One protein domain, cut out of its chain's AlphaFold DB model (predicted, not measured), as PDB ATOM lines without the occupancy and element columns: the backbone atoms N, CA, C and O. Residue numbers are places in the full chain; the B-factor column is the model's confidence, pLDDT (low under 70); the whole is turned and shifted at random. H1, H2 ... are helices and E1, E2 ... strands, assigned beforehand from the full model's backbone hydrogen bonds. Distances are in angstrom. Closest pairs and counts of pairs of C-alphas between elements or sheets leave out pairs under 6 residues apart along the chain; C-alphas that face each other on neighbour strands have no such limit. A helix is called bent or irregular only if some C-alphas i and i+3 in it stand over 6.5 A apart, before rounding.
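This is residues 82 to 148 of the 149 residues of an uncharacterized protein of Anaerostipes hadrus (UniProt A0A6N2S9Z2). A small helical body has the long helix H1 along one side, the short helices H2 and H3 in its middle, and H4 at a steep angle to H1; a little two-strand hairpin, E1 and E2, sits beside H4 on the side away from H1. The loop of residues 97 to 105 and the hairpin's turn, residues 139 to 144, make the two ends of the long direction. The printed part has 67 residues, with four named helices and then two named strands in the order H1 H2 H3 H4 E1 E2; the sheet, E1 - E2, is antiparallel and the class is mostly helix. The whole is compact, with a radius of gyration of the C-alphas of 11.3 A and spans of 35 by 27 by 19 A.

H1, residues 83 to 96, begins at C-alpha 83 (-15.153, -26.302, 17.421) and is 20.3 A long from first to last C-alpha. H2, residues 106 to 110, measures 6.3 A, and H3, residues 113 to 117, 8.1 A. H3 is neither bent nor irregular, but only just: C-alphas 114 and 117 are 6.1 A apart. H4, residues 120 to 129, is 14.4 A long and ends at C-alpha 129 (-19.577, -25.477, 3.850). E1, residues 136 to 138, measures 6.9 A; E2, residues 145 to 147, measures 7.1 A and ends at C-alpha 147 (-34.478, -33.477, 2.113).

H1 touches H3, the closest C-alphas being those of Phe 89 and Ile 114, 7.0 A apart. H1 and H4 are close but not clearly touching, with the C-alphas of Val 86 and Glu 122 closest at 7.2 A; they run the same way at a steep tilt of 62 degrees. H2 is close to H1 but not clearly touching, with the C-alphas of Ile 93 and Ala 109 closest at 6.1 A. The closest C-alphas of H4 and E1 are those of Leu 124 and Val 138, 6.7 A apart. E1 and E2 form an antiparallel hairpin, with N 137 and O 146 at 2.9 A and N 146 and O 137 at 3.0 A, within hydrogen-bond range. H1 is apart from both strands. In H2 and H4 every O i to N i+4 pair is within hydrogen-bond range; in H1 9 of 10 are, and in H3 0 of 1, beside 2 of 2 O i to N i+3 pairs.

The two C-alphas farthest apart are those of Asn 101 and Asp 141, 36.5 A. The printed part has no cut. The links H2 to H3 and H3 to H4 are tight, the other three are short, and no link is long. The mean pLDDT of the printed part is 93.6, and no printed residue is under 70.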
ATOM      1  N   ARG A  82     -19.317 -25.002  18.462       97.31
ATOM      2  CA  ARG A  82     -18.429 -25.780  19.332       97.31
ATOM      3  C   ARG A  82     -17.381 -26.480  18.474       97.31
ATOM      4  O   ARG A  82     -17.631 -27.570  17.958       97.31
ATOM      5  N   ASP A  83     -16.230 -25.833  18.303       94.94
ATOM      6  CA  ASP A  83     -15.153 -26.302  17.421       94.94
ATOM      7  C   ASP A  83     -14.720 -27.748  17.731       94.94
ATOM      8  O   ASP A  83     -14.556 -28.552  16.818       94.94
ATOM      9  N   ASP A  84     -14.634 -28.119  19.012       96.94
ATOM     10  CA  ASP A  84     -14.274 -29.470  19.465       96.94
ATOM     11  C   ASP A  84     -15.317 -30.531  19.073       96.94
ATOM     12  O   ASP A  84     -14.975 -31.661  18.710       96.94
ATOM     13  N   VAL A  85     -16.604 -30.173  19.116       97.38
ATOM     14  CA  VAL A  85     -17.704 -31.059  18.716       97.38
ATOM     15  C   VAL A  85     -17.729 -31.233  17.203       97.38
ATOM     16  O   VAL A  85     -17.913 -32.355  16.730       97.38
ATOM     17  N   VAL A  86     -17.530 -30.148  16.449       95.88
ATOM     18  CA  VAL A  86     -17.480 -30.186  14.982       95.88
ATOM     19  C   VAL A  86     -16.272 -30.991  14.511       95.88
ATOM     20  O   VAL A  86     -16.435 -31.886  13.689       95.88
ATOM     21  N   GLU A  87     -15.082 -30.750  15.066       95.44
ATOM     22  CA  GLU A  87     -13.871 -31.507  14.730       95.44
ATOM     23  C   GLU A  87     -14.061 -33.002  15.001       95.44
ATOM     24  O   GLU A  87     -13.799 -33.842  14.136       95.44
ATOM     25  N   LYS A  88     -14.597 -33.348  16.177       96.12
ATOM     26  CA  LYS A  88     -14.906 -34.738  16.510       96.12
ATOM     27  C   LYS A  88     -15.927 -35.342  15.550       96.12
ATOM     28  O   LYS A  88     -15.755 -36.483  15.140       96.12
ATOM     29  N   PHE A  89     -16.970 -34.600  15.186       96.38
ATOM     30  CA  PHE A  89     -17.957 -35.061  14.216       96.38
ATOM     31  C   PHE A  89     -17.315 -35.358  12.857       96.38
ATOM     32  O   PHE A  89     -17.554 -36.437  12.322       96.38
ATOM     33  N   ILE A  90     -16.472 -34.460  12.335       93.81
ATOM     34  CA  ILE A  90     -15.758 -34.660  11.063       93.81
ATOM     35  C   ILE A  90     -14.873 -35.914  11.116       93.81
ATOM     36  O   ILE A  90     -14.890 -36.712  10.178       93.81
ATOM     37  N   ASN A  91     -14.160 -36.130  12.222       93.44
ATOM     38  CA  ASN A  91     -13.350 -37.334  12.414       93.44
ATOM     39  C   ASN A  91     -14.217 -38.605  12.473       93.44
ATOM     40  O   ASN A  91     -13.937 -39.562  11.754       93.44
ATOM     41  N   ASP A  92     -15.303 -38.591  13.253       94.00
ATOM     42  CA  ASP A  92     -16.234 -39.721  13.382       94.00
ATOM     43  C   ASP A  92     -16.844 -40.105  12.012       94.00
ATOM     44  O   ASP A  92     -16.971 -41.287  11.690       94.00
ATOM     45  N   ILE A  93     -17.218 -39.127  11.172       93.75
ATOM     46  CA  ILE A  93     -17.810 -39.412   9.851       93.75
ATOM     47  C   ILE A  93     -16.771 -39.819   8.804       93.75
ATOM     48  O   ILE A  93     -17.114 -40.572   7.895       93.75
ATOM     49  N   ALA A  94     -15.518 -39.376   8.926       90.50
ATOM     50  CA  ALA A  94     -14.441 -39.761   8.015       90.50
ATOM     51  C   ALA A  94     -14.058 -41.247   8.142       90.50
ATOM     52  O   ALA A  94     -13.516 -41.824   7.201       90.50
ATOM     53  N   GLU A  95     -14.362 -41.888   9.272       87.12
ATOM     54  CA  GLU A  95     -14.160 -43.331   9.454       87.12
ATOM     55  C   GLU A  95     -15.308 -44.177   8.882       87.12
ATOM     56  O   GLU A  95     -15.100 -45.331   8.506       87.12
ATOM     57  N   VAL A  96     -16.523 -43.618   8.817       90.81
ATOM     58  CA  VAL A  96     -17.760 -44.381   8.561       90.81
ATOM     59  C   VAL A  96     -18.366 -44.088   7.190       90.81
ATOM     60  O   VAL A  96     -18.873 -44.990   6.527       90.81
ATOM     61  N   TYR A  97     -18.337 -42.828   6.764       89.50
ATOM     62  CA  TYR A  97     -19.048 -42.331   5.587       89.50
ATOM     63  C   TYR A  97     -18.098 -41.989   4.446       89.50
ATOM     64  O   TYR A  97     -18.331 -41.036   3.715       89.50
ATOM     65  N   VAL A  98     -17.032 -42.764   4.277       89.62
ATOM     66  CA  VAL A  98     -16.111 -42.624   3.147       89.62
ATOM     67  C   VAL A  98     -16.305 -43.747   2.135       89.62
ATOM     68  O   VAL A  98     -16.596 -44.886   2.503       89.62
ATOM     69  N   ASP A  99     -16.170 -43.428   0.850       83.44
ATOM     70  CA  ASP A  99     -16.192 -44.427  -0.218       83.44
ATOM     71  C   ASP A  99     -14.849 -45.177  -0.351       83.44
ATOM     72  O   ASP A  99     -13.894 -44.954   0.399       83.44
ATOM     73  N   GLU A 100     -14.759 -46.080  -1.330       82.00
ATOM     74  CA  GLU A 100     -13.541 -46.851  -1.623       82.00
ATOM     75  C   GLU A 100     -12.318 -45.980  -1.973       82.00
ATOM     76  O   GLU A 100     -11.179 -46.405  -1.771       82.00
ATOM     77  N   ASN A 101     -12.542 -44.741  -2.420       86.12
ATOM     78  CA  ASN A 101     -11.513 -43.748  -2.725       86.12
ATOM     79  C   ASN A 101     -11.243 -42.791  -1.550       86.12
ATOM     80  O   ASN A 101     -10.491 -41.827  -1.706       86.12
ATOM     81  N   ARG A 102     -11.819 -43.062  -0.371       81.12
ATOM     82  CA  ARG A 102     -11.770 -42.217   0.832       81.12
ATOM     83  C   ARG A 102     -12.411 -40.839   0.659       81.12
ATOM     84  O   ARG A 102     -12.034 -39.890   1.346       81.12
ATOM     85  N   VAL A 103     -13.381 -40.719  -0.241       86.75
ATOM     86  CA  VAL A 103     -14.168 -39.495  -0.404       86.75
ATOM     87  C   VAL A 103     -15.339 -39.530   0.570       86.75
ATOM     88  O   VAL A 103     -16.099 -40.495   0.604       86.75
ATOM     89  N   LEU A 104     -15.480 -38.472   1.370       89.94
ATOM     90  CA  LEU A 104     -16.555 -38.331   2.348       89.94
ATOM     91  C   LEU A 104     -17.915 -38.118   1.659       89.94
ATOM     92  O   LEU A 104     -18.139 -37.121   0.971       89.94
ATOM     93  N   ASP A 105     -18.857 -39.022   1.915       93.81
ATOM     94  CA  ASP A 105     -20.264 -38.909   1.540       93.81
ATOM     95  C   ASP A 105     -20.988 -37.970   2.515       93.81
ATOM     96  O   ASP A 105     -21.647 -38.374   3.479       93.81
ATOM     97  N   CYS A 106     -20.840 -36.671   2.252       93.81
ATOM     98  CA  CYS A 106     -21.338 -35.607   3.117       93.81
ATOM     99  C   CYS A 106     -22.868 -35.641   3.287       93.81
ATOM    100  O   CYS A 106     -23.372 -35.223   4.332       93.81
ATOM    101  N   ARG A 107     -23.590 -36.173   2.287       94.81
ATOM    102  CA  ARG A 107     -25.055 -36.326   2.284       94.81
ATOM    103  C   ARG A 107     -25.495 -37.398   3.275       94.81
ATOM    104  O   ARG A 107     -26.365 -37.153   4.105       94.81
ATOM    105  N   LYS A 108     -24.863 -38.575   3.244       94.12
ATOM    106  CA  LYS A 108     -25.156 -39.626   4.233       94.12
ATOM    107  C   LYS A 108     -24.715 -39.232   5.636       94.12
ATOM    108  O   LYS A 108     -25.420 -39.540   6.594       94.12
ATOM    109  N   ALA A 109     -23.586 -38.537   5.757       95.62
ATOM    110  CA  ALA A 109     -23.064 -38.102   7.044       95.62
ATOM    111  C   ALA A 109     -24.039 -37.171   7.788       95.62
ATOM    112  O   ALA A 109     -24.293 -37.387   8.973       95.62
ATOM    113  N   ILE A 110     -24.642 -36.184   7.114       96.50
ATOM    114  CA  ILE A 110     -25.559 -35.234   7.771       96.50
ATOM    115  C   ILE A 110     -26.924 -35.842   8.133       96.50
ATOM    116  O   ILE A 110     -27.574 -35.380   9.068       96.50
ATOM    117  N   LEU A 111     -27.333 -36.912   7.445       95.88
ATOM    118  CA  LEU A 111     -28.524 -37.708   7.775       95.88
ATOM    119  C   LEU A 111     -28.258 -38.794   8.833       95.88
ATOM    120  O   LEU A 111     -29.172 -39.525   9.219       95.88
ATOM    121  N   SER A 112     -27.009 -38.950   9.275       95.12
ATOM    122  CA  SER A 112     -26.625 -40.021  10.190       95.12
ATOM    123  C   SER A 112     -27.038 -39.753  11.643       95.12
ATOM    124  O   SER A 112     -27.143 -38.597  12.057       95.12
ATOM    125  N   PRO A 113     -27.128 -40.804  12.481       95.00
ATOM    126  CA  PRO A 113     -27.236 -40.636  13.931       95.00
ATOM    127  C   PRO A 113     -26.057 -39.862  14.547       95.00
ATOM    128  O   PRO A 113     -26.203 -39.242  15.595       95.00
ATOM    129  N   ILE A 114     -24.876 -39.858  13.911       94.75
ATOM    130  CA  ILE A 114     -23.709 -39.114  14.418       94.75
ATOM    131  C   ILE A 114     -23.988 -37.602  14.391       94.75
ATOM    132  O   ILE A 114     -23.579 -36.883  15.305       94.75
ATOM    133  N   ALA A 115     -24.751 -37.130  13.397       96.19
ATOM    134  CA  ALA A 115     -25.127 -35.726  13.260       96.19
ATOM    135  C   ALA A 115     -26.069 -35.238  14.375       96.19
ATOM    136  O   ALA A 115     -26.211 -34.031  14.562       96.19
ATOM    137  N   GLU A 116     -26.679 -36.126  15.172       95.06
ATOM    138  CA  GLU A 116     -27.488 -35.737  16.340       95.06
ATOM    139  C   GLU A 116     -26.669 -35.010  17.418       95.06
ATOM    140  O   GLU A 116     -27.227 -34.245  18.200       95.06
ATOM    141  N   LYS A 117     -25.339 -35.188  17.431       95.44
ATOM    142  CA  LYS A 117     -24.427 -34.460  18.330       95.44
ATOM    143  C   LYS A 117     -24.313 -32.968  17.982       95.44
ATOM    144  O   LYS A 117     -23.971 -32.161  18.855       95.44
ATOM    145  N   LEU A 118     -24.569 -32.614  16.721       97.75
ATOM    146  CA  LEU A 118     -24.456 -31.246  16.229       97.75
ATOM    147  C   LEU A 118     -25.667 -30.404  16.640       97.75
ATOM    148  O   LEU A 118     -26.820 -30.844  16.570       97.75
ATOM    149  N   SER A 119     -25.393 -29.156  17.009       96.75
ATOM    150  CA  SER A 119     -26.404 -28.125  17.219       96.75
ATOM    151  C   SER A 119     -27.061 -27.717  15.894       96.75
ATOM    152  O   SER A 119     -26.572 -28.030  14.807       96.75
ATOM    153  N   VAL A 120     -28.170 -26.976  15.968       95.94
ATOM    154  CA  VAL A 120     -28.832 -26.407  14.778       95.94
ATOM    155  C   VAL A 120     -27.857 -25.550  13.966       95.94
ATOM    156  O   VAL A 120     -27.762 -25.713  12.752       95.94
ATOM    157  N   ASN A 121     -27.097 -24.673  14.628       96.00
ATOM    158  CA  ASN A 121     -26.148 -23.780  13.960       96.00
ATOM    159  C   ASN A 121     -24.997 -24.557  13.312       96.00
ATOM    160  O   ASN A 121     -24.603 -24.242  12.194       96.00
ATOM    161  N   GLU A 122     -24.504 -25.606  13.970       97.50
ATOM    162  CA  GLU A 122     -23.450 -26.469  13.426       97.50
ATOM    163  C   GLU A 122     -23.935 -27.259  12.205       97.50
ATOM    164  O   GLU A 122     -23.209 -27.369  11.222       97.50
ATOM    165  N   LYS A 123     -25.183 -27.748  12.214       97.38
ATOM    166  CA  LYS A 123     -25.798 -28.389  11.039       97.38
ATOM    167  C   LYS A 123     -25.969 -27.406   9.890       97.38
ATOM    168  O   LYS A 123     -25.642 -27.736   8.756       97.38
ATOM    169  N   LEU A 124     -26.452 -26.196  10.170       96.19
ATOM    170  CA  LEU A 124     -26.582 -25.149   9.158       96.19
ATOM    171  C   LEU A 124     -25.224 -24.777   8.553       96.19
ATOM    172  O   LEU A 124     -25.127 -24.641   7.337       96.19
ATOM    173  N   LEU A 125     -24.186 -24.650   9.387       96.62
ATOM    174  CA  LEU A 125     -22.822 -24.397   8.932       96.62
ATOM    175  C   LEU A 125     -22.298 -25.555   8.079       96.62
ATOM    176  O   LEU A 125     -21.753 -25.316   7.009       96.62
ATOM    177  N   TYR A 126     -22.523 -26.801   8.498       96.62
ATOM    178  CA  TYR A 126     -22.148 -27.976   7.713       96.62
ATOM    179  C   TYR A 126     -22.829 -27.976   6.338       96.62
ATOM    180  O   TYR A 126     -22.168 -28.169   5.322       96.62
ATOM    181  N   LEU A 127     -24.141 -27.716   6.276       96.50
ATOM    182  CA  LEU A 127     -24.841 -27.643   4.992       96.50
ATOM    183  C   LEU A 127     -24.272 -26.541   4.091       96.50
ATOM    184  O   LEU A 127     -24.193 -26.742   2.883       96.50
ATOM    185  N   TYR A 128     -23.878 -25.406   4.669       95.38
ATOM    186  CA  TYR A 128     -23.257 -24.297   3.949       95.38
ATOM    187  C   TYR A 128     -21.866 -24.647   3.403       95.38
ATOM    188  O   TYR A 128     -21.634 -24.488   2.210       95.38
ATOM    189  N   GLU A 129     -20.965 -25.169   4.237       94.50
ATOM    190  CA  GLU A 129     -19.577 -25.477   3.850       94.50
ATOM    191  C   GLU A 129     -19.478 -26.611   2.814       94.50
ATOM    192  O   GLU A 129     -18.534 -26.652   2.027       94.50
ATOM    193  N   PHE A 130     -20.458 -27.522   2.784       94.19
ATOM    194  CA  PHE A 130     -20.507 -28.639   1.832       94.19
ATOM    195  C   PHE A 130     -21.488 -28.423   0.664       94.19
ATOM    196  O   PHE A 130     -21.815 -29.381  -0.040       94.19
ATOM    197  N   ASP A 131     -21.969 -27.192   0.447       94.25
ATOM    198  CA  ASP A 131     -22.891 -26.818  -0.643       94.25
ATOM    199  C   ASP A 131     -24.218 -27.617  -0.677       94.25
ATOM    200  O   ASP A 131     -24.868 -27.768  -1.716       94.25
ATOM    201  N   LEU A 132     -24.675 -28.099   0.479       95.31
ATOM    202  CA  LEU A 132     -25.858 -28.953   0.630       95.31
ATOM    203  C   LEU A 132     -27.163 -28.172   0.886       95.31
ATOM    204  O   LEU A 132     -28.241 -28.757   0.983       95.31
ATOM    205  N   GLU A 133     -27.109 -26.841   0.956       91.44
ATOM    206  CA  GLU A 133     -28.250 -25.969   1.298       91.44
ATOM    207  C   GLU A 133     -29.381 -25.922   0.250       91.44
ATOM    208  O   GLU A 133     -30.389 -25.236   0.452       91.44
ATOM    209  N   ASN A 134     -29.191 -26.548  -0.916       90.94
ATOM    210  CA  ASN A 134     -30.245 -26.727  -1.925       90.94
ATOM    211  C   ASN A 134     -30.888 -28.117  -1.861       90.94
ATOM    212  O   ASN A 134     -31.883 -28.339  -2.543       90.94
ATOM    213  N   GLU A 135     -30.314 -29.030  -1.083       94.81
ATOM    214  CA  GLU A 135     -30.738 -30.427  -0.995       94.81
ATOM    215  C   GLU A 135     -31.386 -30.730   0.353       94.81
ATOM    216  O   GLU A 135     -32.308 -31.536   0.418       94.81
ATOM    217  N   PHE A 136     -30.940 -30.056   1.415       95.81
ATOM    218  CA  PHE A 136     -31.421 -30.289   2.768       95.81
ATOM    219  C   PHE A 136     -31.829 -29.000   3.475       95.81
ATOM    220  O   PHE A 136     -31.285 -27.920   3.231       95.81
ATOM    221  N   GLU A 137     -32.756 -29.146   4.413       94.06
ATOM    222  CA  GLU A 137     -33.162 -28.122   5.367       94.06
ATOM    223  C   GLU A 137     -32.976 -28.618   6.807       94.06
ATOM    224  O   GLU A 137     -32.984 -29.822   7.069       94.06
ATOM    225  N   VAL A 138     -32.792 -27.682   7.742       94.81
ATOM    226  CA  VAL A 138     -32.709 -27.966   9.179       94.81
ATOM    227  C   VAL A 138     -33.922 -27.342   9.851       94.81
ATOM    228  O   VAL A 138     -34.099 -26.124   9.802       94.81
ATOM    229  N   ASP A 139     -34.736 -28.167  10.497       93.25
ATOM    230  CA  ASP A 139     -35.810 -27.706  11.368       93.25
ATOM    231  C   ASP A 139     -35.195 -26.977  12.574       93.25
ATOM    232  O   ASP A 139     -34.355 -27.528  13.288       93.25
ATOM    233  N   LEU A 140     -35.558 -25.709  12.770       91.19
ATOM    234  CA  LEU A 140     -34.888 -24.845  13.747       91.19
ATOM    235  C   LEU A 140     -35.263 -25.157  15.199       91.19
ATOM    236  O   LEU A 140     -34.505 -24.794  16.097       91.19
ATOM    237  N   ASP A 141     -36.393 -25.827  15.425       90.69
ATOM    238  CA  ASP A 141     -36.885 -26.162  16.761       90.69
ATOM    239  C   ASP A 141     -36.336 -27.513  17.232       90.69
ATOM    240  O   ASP A 141     -35.966 -27.689  18.392       90.69
ATOM    241  N   THR A 142     -36.257 -28.478  16.319       92.56
ATOM    242  CA  THR A 142     -35.862 -29.864  16.604       92.56
ATOM    243  C   THR A 142     -34.426 -30.179  16.189       92.56
ATOM    244  O   THR A 142     -33.851 -31.167  16.645       92.56
ATOM    245  N   GLY A 143     -33.836 -29.381  15.296       93.50
ATOM    246  CA  GLY A 143     -32.542 -29.652  14.673       93.50
ATOM    247  C   GLY A 143     -32.545 -30.842  13.718       93.50
ATOM    248  O   GLY A 143     -31.471 -31.325  13.350       93.50
ATOM    249  N   LYS A 144     -33.718 -31.355  13.336       95.38
ATOM    250  CA  LYS A 144     -33.830 -32.457  12.382       95.38
ATOM    251  C   LYS A 144     -33.472 -31.979  10.974       95.38
ATOM    252  O   LYS A 144     -33.892 -30.903  10.566       95.38
ATOM    253  N   VAL A 145     -32.725 -32.800  10.240       96.56
ATOM    254  CA  VAL A 145     -32.375 -32.548   8.837       96.56
ATOM    255  C   VAL A 145     -33.321 -33.331   7.928       96.56
ATOM    256  O   VAL A 145     -33.555 -34.520   8.161       96.56
ATOM    257  N   THR A 146     -33.875 -32.675   6.911       95.44
ATOM    258  CA  THR A 146     -34.780 -33.279   5.920       95.44
ATOM    259  C   THR A 146     -34.386 -32.890   4.502       95.44
ATOM    260  O   THR A 146     -33.831 -31.819   4.278       95.44
ATOM    261  N   GLU A 147     -34.658 -33.771   3.539       94.75
ATOM    262  CA  GLU A 147     -34.478 -33.477   2.113       94.75
ATOM    263  C   GLU A 147     -35.547 -32.499   1.615       94.75
ATOM    264  O   GLU A 147     -36.734 -32.639   1.929       94.75
ATOM    265  N   ILE A 148     -35.121 -31.541   0.796       89.75
ATOM    266  CA  ILE A 148     -36.001 -30.615   0.088       89.75
ATOM    267  C   ILE A 148     -36.583 -31.361  -1.119       89.75
ATOM    268  O   ILE A 148     -35.843 -31.875  -1.957       89.75
TER     269      ILE A 148